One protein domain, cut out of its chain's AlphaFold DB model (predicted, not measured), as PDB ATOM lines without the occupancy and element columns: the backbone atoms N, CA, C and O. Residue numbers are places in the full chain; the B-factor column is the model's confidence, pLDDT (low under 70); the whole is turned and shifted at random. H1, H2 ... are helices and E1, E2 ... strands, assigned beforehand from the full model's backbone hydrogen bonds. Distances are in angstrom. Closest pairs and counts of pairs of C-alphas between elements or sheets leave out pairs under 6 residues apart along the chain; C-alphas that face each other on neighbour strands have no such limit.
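AT A GLANCE: This is residues 2 to 100 of the 324 residues of the protein "Site-specific integrase" of Rhizobium indigoferae (UniProt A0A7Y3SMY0). Four crossed helices, H1 to H4, form the body, and a small strand hairpin, E1 and E2, lies beyond the last residues of H3 and makes the length. The printed part has 99 residues, mostly helix, in the order H1 H2 H3 E1 E2 H4, with one antiparallel sheet, E1 - E2. It is only just compact, close to loose, with radius of gyration of the C-alphas 15.1 A, spanning 52 by 26 by 23 A.

HOW THE PARTS SIT: H1, residues 2 to 16, touches H3, residues 47 to 64, about perpendicular at 86 degrees; the closest C-alphas, Ala 7 and Tyr 53, are 4.8 A apart. H2, residues 29 to 42, touches H1, closest C-alphas Val 35 and Ala 14, 5.2 A. H4, residues 92 to 99, touches H3 with residues 47 to 51 of H3 alone, closest C-alphas Ala 96 and Ala 47, 5.1 A. E1, residues 68 to 72, and E2, residues 75 to 79, form a hairpin; N 70 and O 77, 2.9 A, are within hydrogen-bond range. In H1, H2, H3 and H4 every O i to N i+4 pair is within range.

IN THESE COORDINATES: H1 measures 21.0 A, H2 20.0 A, H3 25.5 A. C-alpha 2 is at (-20.495, -31.767, 0.697), C-alpha 99 at (-6.670, -51.609, 7.783).

THE WHOLE: The farthest C-alphas, Gly 74 and Gly 100, are 52.8 A apart. Links H1 to H2 and E2 to H4 are long. The printed part has no cut; no printed residue is under 70 in pLDDT.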
ATOM      1  N   ALA A   2     -21.598 -31.778  -0.281       73.38
ATOM      2  CA  ALA A   2     -20.495 -31.767   0.697       73.38
ATOM      3  C   ALA A   2     -19.787 -33.131   0.878       73.38
ATOM      4  O   ALA A   2     -18.568 -33.203   0.770       73.38
ATOM      5  N   ALA A   3     -20.542 -34.225   1.046       77.25
ATOM      6  CA  ALA A   3     -19.969 -35.564   1.238       77.25
ATOM      7  C   ALA A   3     -19.177 -36.086   0.021       77.25
ATOM      8  O   ALA A   3     -18.124 -36.694   0.187       77.25
ATOM      9  N   ALA A   4     -19.645 -35.811  -1.203       81.44
ATOM     10  CA  ALA A   4     -18.949 -36.214  -2.428       81.44
ATOM     11  C   ALA A   4     -17.636 -35.437  -2.622       81.44
ATOM     12  O   ALA A   4     -16.622 -36.025  -2.989       81.44
ATOM     13  N   ARG A   5     -17.631 -34.131  -2.306       90.25
ATOM     14  CA  ARG A   5     -16.404 -33.318  -2.304       90.25
ATOM     15  C   ARG A   5     -15.401 -33.822  -1.271       90.25
ATOM     16  O   ARG A   5     -14.235 -33.984  -1.610       90.25
ATOM     17  N   ARG A   6     -15.857 -34.140  -0.053       93.19
ATOM     18  CA  ARG A   6     -14.998 -34.725   0.988       93.19
ATOM     19  C   ARG A   6     -14.398 -36.058   0.541       93.19
ATOM     20  O   ARG A   6     -13.208 -36.263   0.731       93.19
ATOM     21  N   ALA A   7     -15.185 -36.923  -0.102       93.94
ATOM     22  CA  ALA A   7     -14.687 -38.189  -0.645       93.94
ATOM     23  C   ALA A   7     -13.534 -37.975  -1.640       93.94
ATOM     24  O   ALA A   7     -12.488 -38.608  -1.516       93.94
ATOM     25  N   ALA A   8     -13.711 -37.053  -2.593       93.31
ATOM     26  CA  ALA A   8     -12.682 -36.718  -3.576       93.31
ATOM     27  C   ALA A   8     -11.425 -36.124  -2.921       93.31
ATOM     28  O   ALA A   8     -10.318 -36.528  -3.261       93.31
ATOM     29  N   GLN A   9     -11.591 -35.218  -1.951       95.62
ATOM     30  CA  GLN A   9     -10.482 -34.623  -1.199       95.62
ATOM     31  C   GLN A   9      -9.667 -35.678  -0.449       95.62
ATOM     32  O   GLN A   9      -8.452 -35.702  -0.592       95.62
ATOM     33  N   LEU A  10     -10.330 -36.573   0.288       97.00
ATOM     34  CA  LEU A  10      -9.668 -37.634   1.052       97.00
ATOM     35  C   LEU A  10      -8.853 -38.569   0.148       97.00
ATOM     36  O   LEU A  10      -7.722 -38.920   0.472       97.00
ATOM     37  N   VAL A  11      -9.413 -38.965  -1.002       96.94
ATOM     38  CA  VAL A  11      -8.696 -39.810  -1.971       96.94
ATOM     39  C   VAL A  11      -7.508 -39.069  -2.575       96.94
ATOM     40  O   VAL A  11      -6.417 -39.630  -2.644       96.94
ATOM     41  N   LEU A  12      -7.706 -37.822  -3.009       96.31
ATOM     42  CA  LEU A  12      -6.654 -37.027  -3.637       96.31
ATOM     43  C   LEU A  12      -5.505 -36.750  -2.664       96.31
ATOM     44  O   LEU A  12      -4.351 -36.955  -3.019       96.31
ATOM     45  N   GLN A  13      -5.817 -36.342  -1.433       96.75
ATOM     46  CA  GLN A  13      -4.834 -36.103  -0.378       96.75
ATOM     47  C   GLN A  13      -4.006 -37.358  -0.104       96.75
ATOM     48  O   GLN A  13      -2.781 -37.284  -0.078       96.75
ATOM     49  N   ALA A  14      -4.659 -38.518   0.001       97.38
ATOM     50  CA  ALA A  14      -3.966 -39.784   0.180       97.38
ATOM     51  C   ALA A  14      -3.052 -40.125  -1.008       97.38
ATOM     52  O   ALA A  14      -1.898 -40.487  -0.799       97.38
ATOM     53  N   LEU A  15      -3.530 -39.987  -2.251       97.50
ATOM     54  CA  LEU A  15      -2.723 -40.243  -3.452       97.50
ATOM     55  C   LEU A  15      -1.502 -39.320  -3.529       97.50
ATOM     56  O   LEU A  15      -0.408 -39.794  -3.822       97.50
ATOM     57  N   LEU A  16      -1.666 -38.035  -3.202       97.56
ATOM     58  CA  LEU A  16      -0.585 -37.045  -3.214       97.56
ATOM     59  C   LEU A  16       0.560 -37.376  -2.248       97.56
ATOM     60  O   LEU A  16       1.671 -36.892  -2.442       97.56
ATOM     61  N   THR A  17       0.334 -38.238  -1.249       96.88
ATOM     62  CA  THR A  17       1.409 -38.687  -0.349       96.88
ATOM     63  C   THR A  17       2.408 -39.641  -1.007       96.88
ATOM     64  O   THR A  17       3.519 -39.793  -0.506       96.88
ATOM     65  N   PHE A  18       2.044 -40.289  -2.121       95.88
ATOM     66  CA  PHE A  18       2.915 -41.250  -2.811       95.88
ATOM     67  C   PHE A  18       2.916 -41.122  -4.344       95.88
ATOM     68  O   PHE A  18       3.646 -41.860  -5.004       95.88
ATOM     69  N   ILE A  19       2.134 -40.200  -4.918       96.19
ATOM     70  CA  ILE A  19       2.096 -39.873  -6.351       96.19
ATOM     71  C   ILE A  19       2.021 -38.346  -6.502       96.19
ATOM     72  O   ILE A  19       0.996 -37.762  -6.157       96.19
ATOM     73  N   PRO A  20       3.054 -37.679  -7.048       93.12
ATOM     74  CA  PRO A  20       3.085 -36.214  -7.153       93.12
ATOM     75  C   PRO A  20       1.997 -35.596  -8.044       93.12
ATOM     76  O   PRO A  20       1.617 -34.444  -7.858       93.12
ATOM     77  N   SER A  21       1.516 -36.326  -9.052       95.00
ATOM     78  CA  SER A  21       0.501 -35.844 -10.001       95.00
ATOM     79  C   SER A  21      -0.464 -36.977 -10.348       95.00
ATOM     80  O   SER A  21      -0.331 -37.595 -11.402       95.00
ATOM     81  N   PRO A  22      -1.384 -37.313  -9.429       95.38
ATOM     82  CA  PRO A  22      -2.234 -38.478  -9.575       95.38
ATOM     83  C   PRO A  22      -3.309 -38.265 -10.639       95.38
ATOM     84  O   PRO A  22      -3.934 -37.210 -10.738       95.38
ATOM     85  N   THR A  23      -3.565 -39.324 -11.389       94.06
ATOM     86  CA  THR A  23      -4.621 -39.443 -12.390       94.06
ATOM     87  C   THR A  23      -5.644 -40.492 -11.953       94.06
ATOM     88  O   THR A  23      -5.439 -41.243 -10.999       94.06
ATOM     89  N   VAL A  24      -6.767 -40.596 -12.668       92.56
ATOM     90  CA  VAL A  24      -7.767 -41.642 -12.389       92.56
ATOM     91  C   VAL A  24      -7.188 -43.048 -12.611       92.56
ATOM     92  O   VAL A  24      -7.549 -43.972 -11.883       92.56
ATOM     93  N   ALA A  25      -6.245 -43.211 -13.547       93.12
ATOM     94  CA  ALA A  25      -5.573 -44.486 -13.804       93.12
ATOM     95  C   ALA A  25      -4.740 -44.975 -12.604       93.12
ATOM     96  O   ALA A  25      -4.564 -46.179 -12.417       93.12
ATOM     97  N   ASP A  26      -4.300 -44.057 -11.738       96.12
ATOM     98  CA  ASP A  26      -3.527 -44.383 -10.541       96.12
ATOM     99  C   ASP A  26      -4.362 -45.022  -9.430       96.12
ATOM    100  O   ASP A  26      -3.799 -45.552  -8.471       96.12
ATOM    101  N   LEU A  27      -5.692 -45.066  -9.552       96.19
ATOM    102  CA  LEU A  27      -6.582 -45.794  -8.640       96.19
ATOM    103  C   LEU A  27      -6.537 -47.311  -8.884       96.19
ATOM    104  O   LEU A  27      -7.560 -47.991  -8.932       96.19
ATOM    105  N   THR A  28      -5.336 -47.874  -8.988       96.31
ATOM    106  CA  THR A  28      -5.113 -49.323  -8.993       96.31
ATOM    107  C   THR A  28      -5.539 -49.935  -7.656       96.31
ATOM    108  O   THR A  28      -5.622 -49.249  -6.636       96.31
ATOM    109  N   ARG A  29      -5.765 -51.255  -7.611       96.12
ATOM    110  CA  ARG A  29      -6.124 -51.946  -6.357       96.12
ATOM    111  C   ARG A  29      -5.094 -51.708  -5.243       96.12
ATOM    112  O   ARG A  29      -5.468 -51.467  -4.098       96.12
ATOM    113  N   THR A  30      -3.806 -51.742  -5.586       96.50
ATOM    114  CA  THR A  30      -2.701 -51.495  -4.649       96.50
ATOM    115  C   THR A  30      -2.730 -50.070  -4.107       96.50
ATOM    116  O   THR A  30      -2.581 -49.864  -2.903       96.50
ATOM    117  N   ASN A  31      -2.976 -49.081  -4.967       97.75
ATOM    118  CA  ASN A  31      -3.032 -47.686  -4.542       97.75
ATOM    119  C   ASN A  31      -4.305 -47.383  -3.747       97.75
ATOM    120  O   ASN A  31      -4.231 -46.665  -2.758       97.75
ATOM    121  N   GLN A  32      -5.446 -47.994  -4.080       98.19
ATOM    122  CA  GLN A  32      -6.663 -47.892  -3.265       98.19
ATOM    123  C   GLN A  32      -6.445 -48.422  -1.839       98.19
ATOM    124  O   GLN A  32      -6.877 -47.784  -0.886       98.19
ATOM    125  N   ARG A  33      -5.700 -49.520  -1.666       98.00
ATOM    126  CA  ARG A  33      -5.298 -50.032  -0.342       98.00
ATOM    127  C   ARG A  33      -4.449 -49.029   0.451       98.00
ATOM    128  O   ARG A  33      -4.724 -48.771   1.624       98.00
ATOM    129  N   ARG A  34      -3.482 -48.380  -0.209       98.00
ATOM    130  CA  ARG A  34      -2.695 -47.284   0.391       98.00
ATOM    131  C   ARG A  34      -3.583 -46.104   0.790       98.00
ATOM    132  O   ARG A  34      -3.428 -45.575   1.886       98.00
ATOM    133  N   VAL A  35      -4.555 -45.753  -0.051       98.25
ATOM    134  CA  VAL A  35      -5.557 -44.723   0.252       98.25
ATOM    135  C   VAL A  35      -6.387 -45.096   1.483       98.25
ATOM    136  O   VAL A  35      -6.559 -44.259   2.363       98.25
ATOM    137  N   TRP A  36      -6.855 -46.344   1.600       98.25
ATOM    138  CA  TRP A  36      -7.590 -46.801   2.788       98.25
ATOM    139  C   TRP A  36      -6.741 -46.718   4.051       98.25
ATOM    140  O   TRP A  36      -7.230 -46.260   5.078       98.25
ATOM    141  N   THR A  37      -5.469 -47.113   3.966       97.88
ATOM    142  CA  THR A  37      -4.528 -47.012   5.089       97.88
ATOM    143  C   THR A  37      -4.344 -45.563   5.530       97.88
ATOM    144  O   THR A  37      -4.406 -45.280   6.723       97.88
ATOM    145  N   HIS A  38      -4.166 -44.642   4.580       97.81
ATOM    146  CA  HIS A  38      -4.035 -43.216   4.874       97.81
ATOM    147  C   HIS A  38      -5.306 -42.657   5.527       97.81
ATOM    148  O   HIS A  38      -5.238 -42.057   6.591       97.81
ATOM    149  N   MET A  39      -6.482 -42.927   4.949       97.31
ATOM    150  CA  MET A  39      -7.768 -42.508   5.521       97.31
ATOM    151  C   MET A  39      -8.015 -43.079   6.926       97.31
ATOM    152  O   MET A  39      -8.624 -42.419   7.761       97.31
ATOM    153  N   ALA A  40      -7.581 -44.309   7.195       96.94
ATOM    154  CA  ALA A  40      -7.742 -44.921   8.509       96.94
ATOM    155  C   ALA A  40      -6.813 -44.299   9.560       96.94
ATOM    156  O   ALA A  40      -7.215 -44.164  10.709       96.94
ATOM    157  N   ARG A  41      -5.579 -43.943   9.179       96.00
ATOM    158  CA  ARG A  41      -4.553 -43.444  10.109       96.00
ATOM    159  C   ARG A  41      -4.626 -41.945  10.344       96.00
ATOM    160  O   ARG A  41      -4.598 -41.522  11.488       96.00
ATOM    161  N   GLU A  42      -4.722 -41.164   9.274       95.88
ATOM    162  CA  GLU A  42      -4.628 -39.702   9.351       95.88
ATOM    163  C   GLU A  42      -5.980 -39.045   9.647       95.88
ATOM    164  O   GLU A  42      -6.044 -37.945  10.181       95.88
ATOM    165  N   GLU A  43      -7.072 -39.719   9.280       93.75
ATOM    166  CA  GLU A  43      -8.440 -39.200   9.408       93.75
ATOM    167  C   GLU A  43      -9.284 -40.052  10.372       93.75
ATOM    168  O   GLU A  43     -10.492 -39.841  10.498       93.75
ATOM    169  N   GLU A  44      -8.655 -41.047  11.015       94.12
ATOM    170  CA  GLU A  44      -9.255 -41.965  11.995       94.12
ATOM    171  C   GLU A  44     -10.556 -42.627  11.496       94.12
ATOM    172  O   GLU A  44     -11.494 -42.924  12.244       94.12
ATOM    173  N   LEU A  45     -10.649 -42.855  10.181       95.19
ATOM    174  CA  LEU A  45     -11.875 -43.341   9.565       95.19
ATOM    175  C   LEU A  45     -12.032 -44.854   9.727       95.19
ATOM    176  O   LEU A  45     -11.189 -45.651   9.322       95.19
ATOM    177  N   SER A  46     -13.208 -45.262  10.206       95.31
ATOM    178  CA  SER A  46     -13.611 -46.672  10.214       95.31
ATOM    179  C   SER A  46     -13.713 -47.261   8.798       95.31
ATOM    180  O   SER A  46     -14.016 -46.552   7.830       95.31
ATOM    181  N   ALA A  47     -13.614 -48.590   8.685       96.00
ATOM    182  CA  ALA A  47     -13.808 -49.311   7.423       96.00
ATOM    183  C   ALA A  47     -15.141 -48.967   6.729       96.00
ATOM    184  O   ALA A  47     -15.212 -48.844   5.506       96.00
ATOM    185  N   LYS A  48     -16.208 -48.746   7.511       94.81
ATOM    186  CA  LYS A  48     -17.524 -48.340   6.996       94.81
ATOM    187  C   LYS A  48     -17.506 -46.939   6.385       94.81
ATOM    188  O   LYS A  48     -18.123 -46.713   5.340       94.81
ATOM    189  N   SER A  49     -16.828 -45.998   7.039       94.88
ATOM    190  CA  SER A  49     -16.687 -44.623   6.554       94.88
ATOM    191  C   SER A  49     -15.891 -44.600   5.251       94.88
ATOM    192  O   SER A  49     -16.359 -44.036   4.263       94.88
ATOM    193  N   ILE A  50     -14.756 -45.307   5.214       96.62
ATOM    194  CA  ILE A  50     -13.922 -45.460   4.014       96.62
ATOM    195  C   ILE A  50     -14.739 -46.069   2.873       96.62
ATOM    196  O   ILE A  50     -14.819 -45.474   1.801       96.62
ATOM    197  N   MET A  51     -15.431 -47.191   3.109       96.62
ATOM    198  CA  MET A  51     -16.318 -47.806   2.114       96.62
ATOM    199  C   MET A  51     -17.311 -46.785   1.540       96.62
ATOM    200  O   MET A  51     -17.493 -46.710   0.326       96.62
ATOM    201  N   THR A  52     -17.948 -45.984   2.395       94.62
ATOM    202  CA  THR A  52     -18.953 -44.991   1.985       94.62
ATOM    203  C   THR A  52     -18.350 -43.897   1.096       94.62
ATOM    204  O   THR A  52     -18.944 -43.530   0.074       94.62
ATOM    205  N   TYR A  53     -17.152 -43.407   1.426       96.50
ATOM    206  CA  TYR A  53     -16.435 -42.452   0.581       96.50
ATOM    207  C   TYR A  53     -16.008 -43.081  -0.752       96.50
ATOM    208  O   TYR A  53     -16.264 -42.498  -1.805       96.50
ATOM    209  N   MET A  54     -15.477 -44.306  -0.740       97.00
ATOM    210  CA  MET A  54     -15.093 -45.021  -1.965       97.00
ATOM    211  C   MET A  54     -16.295 -45.310  -2.877       97.00
ATOM    212  O   MET A  54     -16.163 -45.231  -4.095       97.00
ATOM    213  N   ILE A  55     -17.494 -45.560  -2.331       96.12
ATOM    214  CA  ILE A  55     -18.731 -45.674  -3.130       96.12
ATOM    215  C   ILE A  55     -19.021 -44.369  -3.879       96.12
ATOM    216  O   ILE A  55     -19.435 -44.413  -5.039       96.12
ATOM    217  N   SER A  56     -18.797 -43.221  -3.238       95.31
ATOM    218  CA  SER A  56     -18.992 -41.908  -3.867       95.31
ATOM    219  C   SER A  56     -17.986 -41.683  -4.998       95.31
ATOM    220  O   SER A  56     -18.363 -41.232  -6.077       95.31
ATOM    221  N   VAL A  57     -16.728 -42.071  -4.782       95.62
ATOM    222  CA  VAL A  57     -15.653 -42.012  -5.788       95.62
ATOM    223  C   VAL A  57     -15.974 -42.924  -6.974       95.62
ATOM    224  O   VAL A  57     -15.911 -42.491  -8.122       95.62
ATOM    225  N   ARG A  58     -16.426 -44.158  -6.710       96.38
ATOM    226  CA  ARG A  58     -16.888 -45.100  -7.738       96.38
ATOM    227  C   ARG A  58     -18.020 -44.525  -8.579       96.38
ATOM    228  O   ARG A  58     -18.014 -44.670  -9.795       96.38
ATOM    229  N   ALA A  59     -19.000 -43.895  -7.934       94.50
ATOM    230  CA  ALA A  59     -20.118 -43.280  -8.634       94.50
ATOM    231  C   ALA A  59     -19.649 -42.140  -9.550       94.50
ATOM    232  O   ALA A  59     -20.096 -42.075 -10.690       94.50
ATOM    233  N   ALA A  60     -18.726 -41.293  -9.083       93.38
ATOM    234  CA  ALA A  60     -18.159 -40.210  -9.885       93.38
ATOM    235  C   ALA A  60     -17.379 -40.730 -11.103       93.38
ATOM    236  O   ALA A  60     -17.575 -40.229 -12.204       93.38
ATOM    237  N   ILE A  61     -16.556 -41.767 -10.928       94.25
ATOM    238  CA  ILE A  61     -15.785 -42.384 -12.020       94.25
ATOM    239  C   ILE A  61     -16.708 -43.031 -13.052       94.25
ATOM    240  O   ILE A  61     -16.539 -42.810 -14.247       94.25
ATOM    241  N   ASN A  62     -17.722 -43.775 -12.604       94.19
ATOM    242  CA  ASN A  62     -18.708 -44.356 -13.513       94.19
ATOM    243  C   ASN A  62     -19.488 -43.275 -14.263       94.19
ATOM    244  O   ASN A  62     -19.737 -43.427 -15.449       94.19
ATOM    245  N   TYR A  63     -19.865 -42.187 -13.588       92.56
ATOM    246  CA  TYR A  63     -20.563 -41.066 -14.216       92.56
ATOM    247  C   TYR A  63     -19.697 -40.361 -15.269       92.56
ATOM    248  O   TYR A  63     -20.193 -40.038 -16.342       92.56
ATOM    249  N   ALA A  64     -18.408 -40.166 -14.981       92.94
ATOM    250  CA  ALA A  64     -17.440 -39.547 -15.886       92.94
ATOM    251  C   ALA A  64     -17.154 -40.387 -17.146       92.94
ATOM    252  O   ALA A  64     -16.752 -39.834 -18.168       92.94
ATOM    253  N   ALA A  65     -17.373 -41.703 -17.072       93.88
ATOM    254  CA  ALA A  65     -17.183 -42.630 -18.182       93.88
ATOM    255  C   ALA A  65     -18.435 -42.855 -19.049       93.88
ATOM    256  O   ALA A  65     -18.405 -43.668 -19.968       93.88
ATOM    257  N   VAL A  66     -19.549 -42.180 -18.750       93.00
ATOM    258  CA  VAL A  66     -20.773 -42.235 -19.560       93.00
ATOM    259  C   VAL A  66     -20.830 -40.974 -20.423       93.00
ATOM    260  O   VAL A  66     -20.764 -39.891 -19.840       93.00
ATOM    261  N   PRO A  67     -20.978 -41.077 -21.759       92.69
ATOM    262  CA  PRO A  67     -21.174 -39.914 -22.621       92.69
ATOM    263  C   PRO A  67     -22.408 -39.106 -22.217       92.69
ATOM    264  O   PRO A  67     -23.452 -39.669 -21.872       92.69
ATOM    265  N   GLN A  68     -22.288 -37.781 -22.237       90.44
ATOM    266  CA  GLN A  68     -23.341 -36.862 -21.812       90.44
ATOM    267  C   GLN A  68     -23.520 -35.762 -22.836       90.44
ATOM    268  O   GLN A  68     -22.544 -35.182 -23.292       90.44
ATOM    269  N   ILE A  69     -24.768 -35.420 -23.131       92.19
ATOM    270  CA  ILE A  69     -25.082 -34.242 -23.934       92.19
ATOM    271  C   ILE A  69     -25.237 -33.064 -22.973       92.19
ATOM    272  O   ILE A  69     -26.076 -33.100 -22.069       92.19
ATOM    273  N   ILE A  70     -24.414 -32.033 -23.148       90.62
ATOM    274  CA  ILE A  70     -24.465 -30.794 -22.374       90.62
ATOM    275  C   ILE A  70     -24.642 -29.594 -23.300       90.62
ATOM    276  O   ILE A  70     -24.178 -29.596 -24.436       90.62
ATOM    277  N   MET A  71     -25.305 -28.552 -22.803       90.56
ATOM    278  CA  MET A  71     -25.467 -27.296 -23.534       90.56
ATOM    279  C   MET A  71     -24.289 -26.371 -23.237       90.56
ATOM    280  O   MET A  71     -24.143 -25.902 -22.105       90.56
ATOM    281  N   ILE A  72     -23.477 -26.065 -24.247       86.31
ATOM    282  CA  ILE A  72     -22.393 -25.082 -24.157       86.31
ATOM    283  C   ILE A  72     -22.687 -23.988 -25.178       86.31
ATOM    284  O   ILE A  72     -22.806 -24.255 -26.366       86.31
ATOM    285  N   ALA A  73     -22.836 -22.747 -24.707       87.88
ATOM    286  CA  ALA A  73     -23.100 -21.578 -25.556       87.88
ATOM    287  C   ALA A  73     -24.318 -21.710 -26.503       87.88
ATOM    288  O   ALA A  73     -24.375 -21.046 -27.531       87.88
ATOM    289  N   GLY A  74     -25.317 -22.520 -26.136       89.00
ATOM    290  CA  GLY A  74     -26.532 -22.717 -26.935       89.00
ATOM    291  C   GLY A  74     -26.470 -23.884 -27.922       89.00
ATOM    292  O   GLY A  74     -27.468 -24.140 -28.587       89.00
ATOM    293  N   GLU A  75     -25.362 -24.625 -27.963       91.06
ATOM    294  CA  GLU A  75     -25.211 -25.830 -28.781       91.06
ATOM    295  C   GLU A  75     -25.129 -27.086 -27.907       91.06
ATOM    296  O   GLU A  75     -24.522 -27.077 -26.830       91.06
ATOM    297  N   GLU A  76     -25.750 -28.169 -28.379       93.38
ATOM    298  CA  GLU A  76     -25.608 -29.499 -27.788       93.38
ATOM    299  C   GLU A  76     -24.222 -30.051 -28.118       93.38
ATOM    300  O   GLU A  76     -23.857 -30.201 -29.284       93.38
ATOM    301  N   GLN A  77     -23.449 -30.367 -27.084       92.25
ATOM    302  CA  GLN A  77     -22.151 -31.014 -27.216       92.25
ATOM    303  C   GLN A  77     -22.149 -32.316 -26.428       92.25
ATOM    304  O   GLN A  77     -22.509 -32.345 -25.250       92.25
ATOM    305  N   GLU A  78     -21.722 -33.395 -27.078       92.06
ATOM    306  CA  GLU A  78     -21.452 -34.658 -26.406       92.06
ATOM    307  C   GLU A  78     -20.074 -34.595 -25.741       92.06
ATOM    308  O   GLU A  78     -19.062 -34.317 -26.384       92.06
ATOM    309  N   VAL A  79     -20.037 -34.835 -24.434       91.50
ATOM    310  CA  VAL A  79     -18.827 -34.826 -23.620       91.50
ATOM    311  C   VAL A  79     -18.730 -36.131 -22.845       91.50
ATOM    312  O   VAL A  79     -19.676 -36.567 -22.188       91.50
ATOM    313  N   GLN A  80     -17.544 -36.725 -22.879       93.00
ATOM    314  CA  GLN A  80     -17.154 -37.863 -22.061       93.00
ATOM    315  C   GLN A  80     -15.807 -37.533 -21.417       93.00
ATOM    316  O   GLN A  80     -14.866 -37.140 -22.099       93.00
ATOM    317  N   LEU A  81     -15.723 -37.639 -20.089       91.81
ATOM    318  CA  LEU A  81     -14.516 -37.246 -19.350       91.81
ATOM    319  C   LEU A  81     -13.477 -38.368 -19.291       91.81
ATOM    320  O   LEU A  81     -12.288 -38.092 -19.165       91.81
ATOM    321  N   LEU A  82     -13.927 -39.623 -19.320       92.75
ATOM    322  CA  LEU A  82     -13.082 -40.812 -19.277       92.75
ATOM    323  C   LEU A  82     -13.536 -41.805 -20.341       92.75
ATOM    324  O   LEU A  82     -14.714 -42.144 -20.378       92.75
ATOM    325  N   ASP A  83     -12.608 -42.357 -21.118       91.50
ATOM    326  CA  ASP A  83     -12.928 -43.376 -22.130       91.50
ATOM    327  C   ASP A  83     -13.541 -44.644 -21.509       91.50
ATOM    328  O   ASP A  83     -14.420 -45.278 -22.089       91.50
ATOM    329  N   ALA A  84     -13.095 -45.007 -20.300       91.31
ATOM    330  CA  ALA A  84     -13.599 -46.145 -19.540       91.31
ATOM    331  C   ALA A  84     -13.457 -45.921 -18.020       91.31
ATOM    332  O   ALA A  84     -12.550 -45.208 -17.576       91.31
ATOM    333  N   PRO A  85     -14.318 -46.540 -17.188       93.31
ATOM    334  CA  PRO A  85     -14.207 -46.431 -15.740       93.31
ATOM    335  C   PRO A  85     -13.089 -47.330 -15.195       93.31
ATOM    336  O   PRO A  85     -12.918 -48.472 -15.624       93.31
ATOM    337  N   VAL A  86     -12.384 -46.855 -14.167       94.19
ATOM    338  CA  VAL A  86     -11.494 -47.703 -13.358       94.19
ATOM    339  C   VAL A  86     -12.274 -48.392 -12.237       94.19
ATOM    340  O   VAL A  86     -13.183 -47.819 -11.631       94.19
ATOM    341  N   SER A  87     -11.907 -49.636 -11.930       95.69
ATOM    342  CA  SER A  87     -12.555 -50.419 -10.874       95.69
ATOM    343  C   SER A  87     -12.269 -49.847  -9.490       95.69
ATOM    344  O   SER A  87     -11.126 -49.844  -9.041       95.69
ATOM    345  N   ILE A  88     -13.321 -49.449  -8.770       97.31
ATOM    346  CA  ILE A  88     -13.226 -48.999  -7.379       97.31
ATOM    347  C   ILE A  88     -13.794 -50.051  -6.425       97.31
ATOM    348  O   ILE A  88     -14.968 -50.434  -6.513       97.31
ATOM    349  N   PHE A  89     -12.959 -50.496  -5.488       96.25
ATOM    350  CA  PHE A  89     -13.300 -51.524  -4.511       96.25
ATOM    351  C   PHE A  89     -13.971 -50.881  -3.292       96.25
ATOM    352  O   PHE A  89     -13.474 -49.921  -2.707       96.25
ATOM    353  N   CYS A  90     -15.151 -51.387  -2.931       94.81
ATOM    354  CA  CYS A  90     -15.965 -50.855  -1.832       94.81
ATOM    355  C   CYS A  90     -16.554 -51.982  -0.977       94.81
ATOM    356  O   CYS A  90     -17.726 -51.925  -0.605       94.81
ATOM    357  N   ASN A  91     -15.791 -53.048  -0.754       95.31
ATOM    358  CA  ASN A  91     -16.199 -54.131   0.130       95.31
ATOM    359  C   ASN A  91     -15.731 -53.805   1.559       95.31
ATOM    360  O   ASN A  91     -14.558 -53.503   1.765       95.31
ATOM    361  N   GLN A  92     -16.652 -53.802   2.527       94.44
ATOM    362  CA  GLN A  92     -16.325 -53.403   3.896       94.44
ATOM    363  C   GLN A  92     -15.401 -54.413   4.574       94.44
ATOM    364  O   GLN A  92     -14.511 -54.000   5.311       94.44
ATOM    365  N   GLU A  93     -15.627 -55.705   4.337       95.31
ATOM    366  CA  GLU A  93     -14.851 -56.794   4.921       95.31
ATOM    367  C   GLU A  93     -13.383 -56.712   4.483       95.31
ATOM    368  O   GLU A  93     -12.498 -56.713   5.329       95.31
ATOM    369  N   GLU A  94     -13.125 -56.519   3.187       95.69
ATOM    370  CA  GLU A  94     -11.780 -56.346   2.628       95.69
ATOM    371  C   GLU A  94     -11.098 -55.088   3.180       95.69
ATOM    372  O   GLU A  94      -9.916 -55.119   3.521       95.69
ATOM    373  N   ILE A  95     -11.824 -53.969   3.266       97.25
ATOM    374  CA  ILE A  95     -11.268 -52.730   3.821       97.25
ATOM    375  C   ILE A  95     -10.901 -52.944   5.293       97.25
ATOM    376  O   ILE A  95      -9.811 -52.554   5.700       97.25
ATOM    377  N   ALA A  96     -11.787 -53.564   6.078       96.25
ATOM    378  CA  ALA A  96     -11.564 -53.853   7.490       96.25
ATOM    379  C   ALA A  96     -10.354 -54.774   7.695       96.25
ATOM    380  O   ALA A  96      -9.469 -54.431   8.473       96.25
ATOM    381  N   GLU A  97     -10.274 -55.876   6.947       96.56
ATOM    382  CA  GLU A  97      -9.129 -56.791   6.958       96.56
ATOM    383  C   GLU A  97      -7.824 -56.047   6.645       96.56
ATOM    384  O   GLU A  97      -6.829 -56.203   7.350       96.56
ATOM    385  N   HIS A  98      -7.834 -55.184   5.626       97.00
ATOM    386  CA  HIS A  98      -6.639 -54.468   5.200       97.00
ATOM    387  C   HIS A  98      -6.138 -53.443   6.224       97.00
ATOM    388  O   HIS A  98      -4.932 -53.340   6.443       97.00
ATOM    389  N   ILE A  99      -7.042 -52.671   6.833       96.31
ATOM    390  CA  ILE A  99      -6.670 -51.609   7.783       96.31
ATOM    391  C   ILE A  99      -6.559 -52.112   9.232       96.31
ATOM    392  O   ILE A  99      -6.282 -51.314  10.122       96.31
ATOM    393  N   GLY A 100      -6.806 -53.404   9.485       93.25
ATOM    394  CA  GLY A 100      -6.895 -53.961  10.840       93.25
ATOM    395  C   GLY A 100      -8.111 -53.455  11.631       93.25
ATOM    396  O   GLY A 100      -8.055 -53.359  12.853       93.25
TER     397      GLY A 100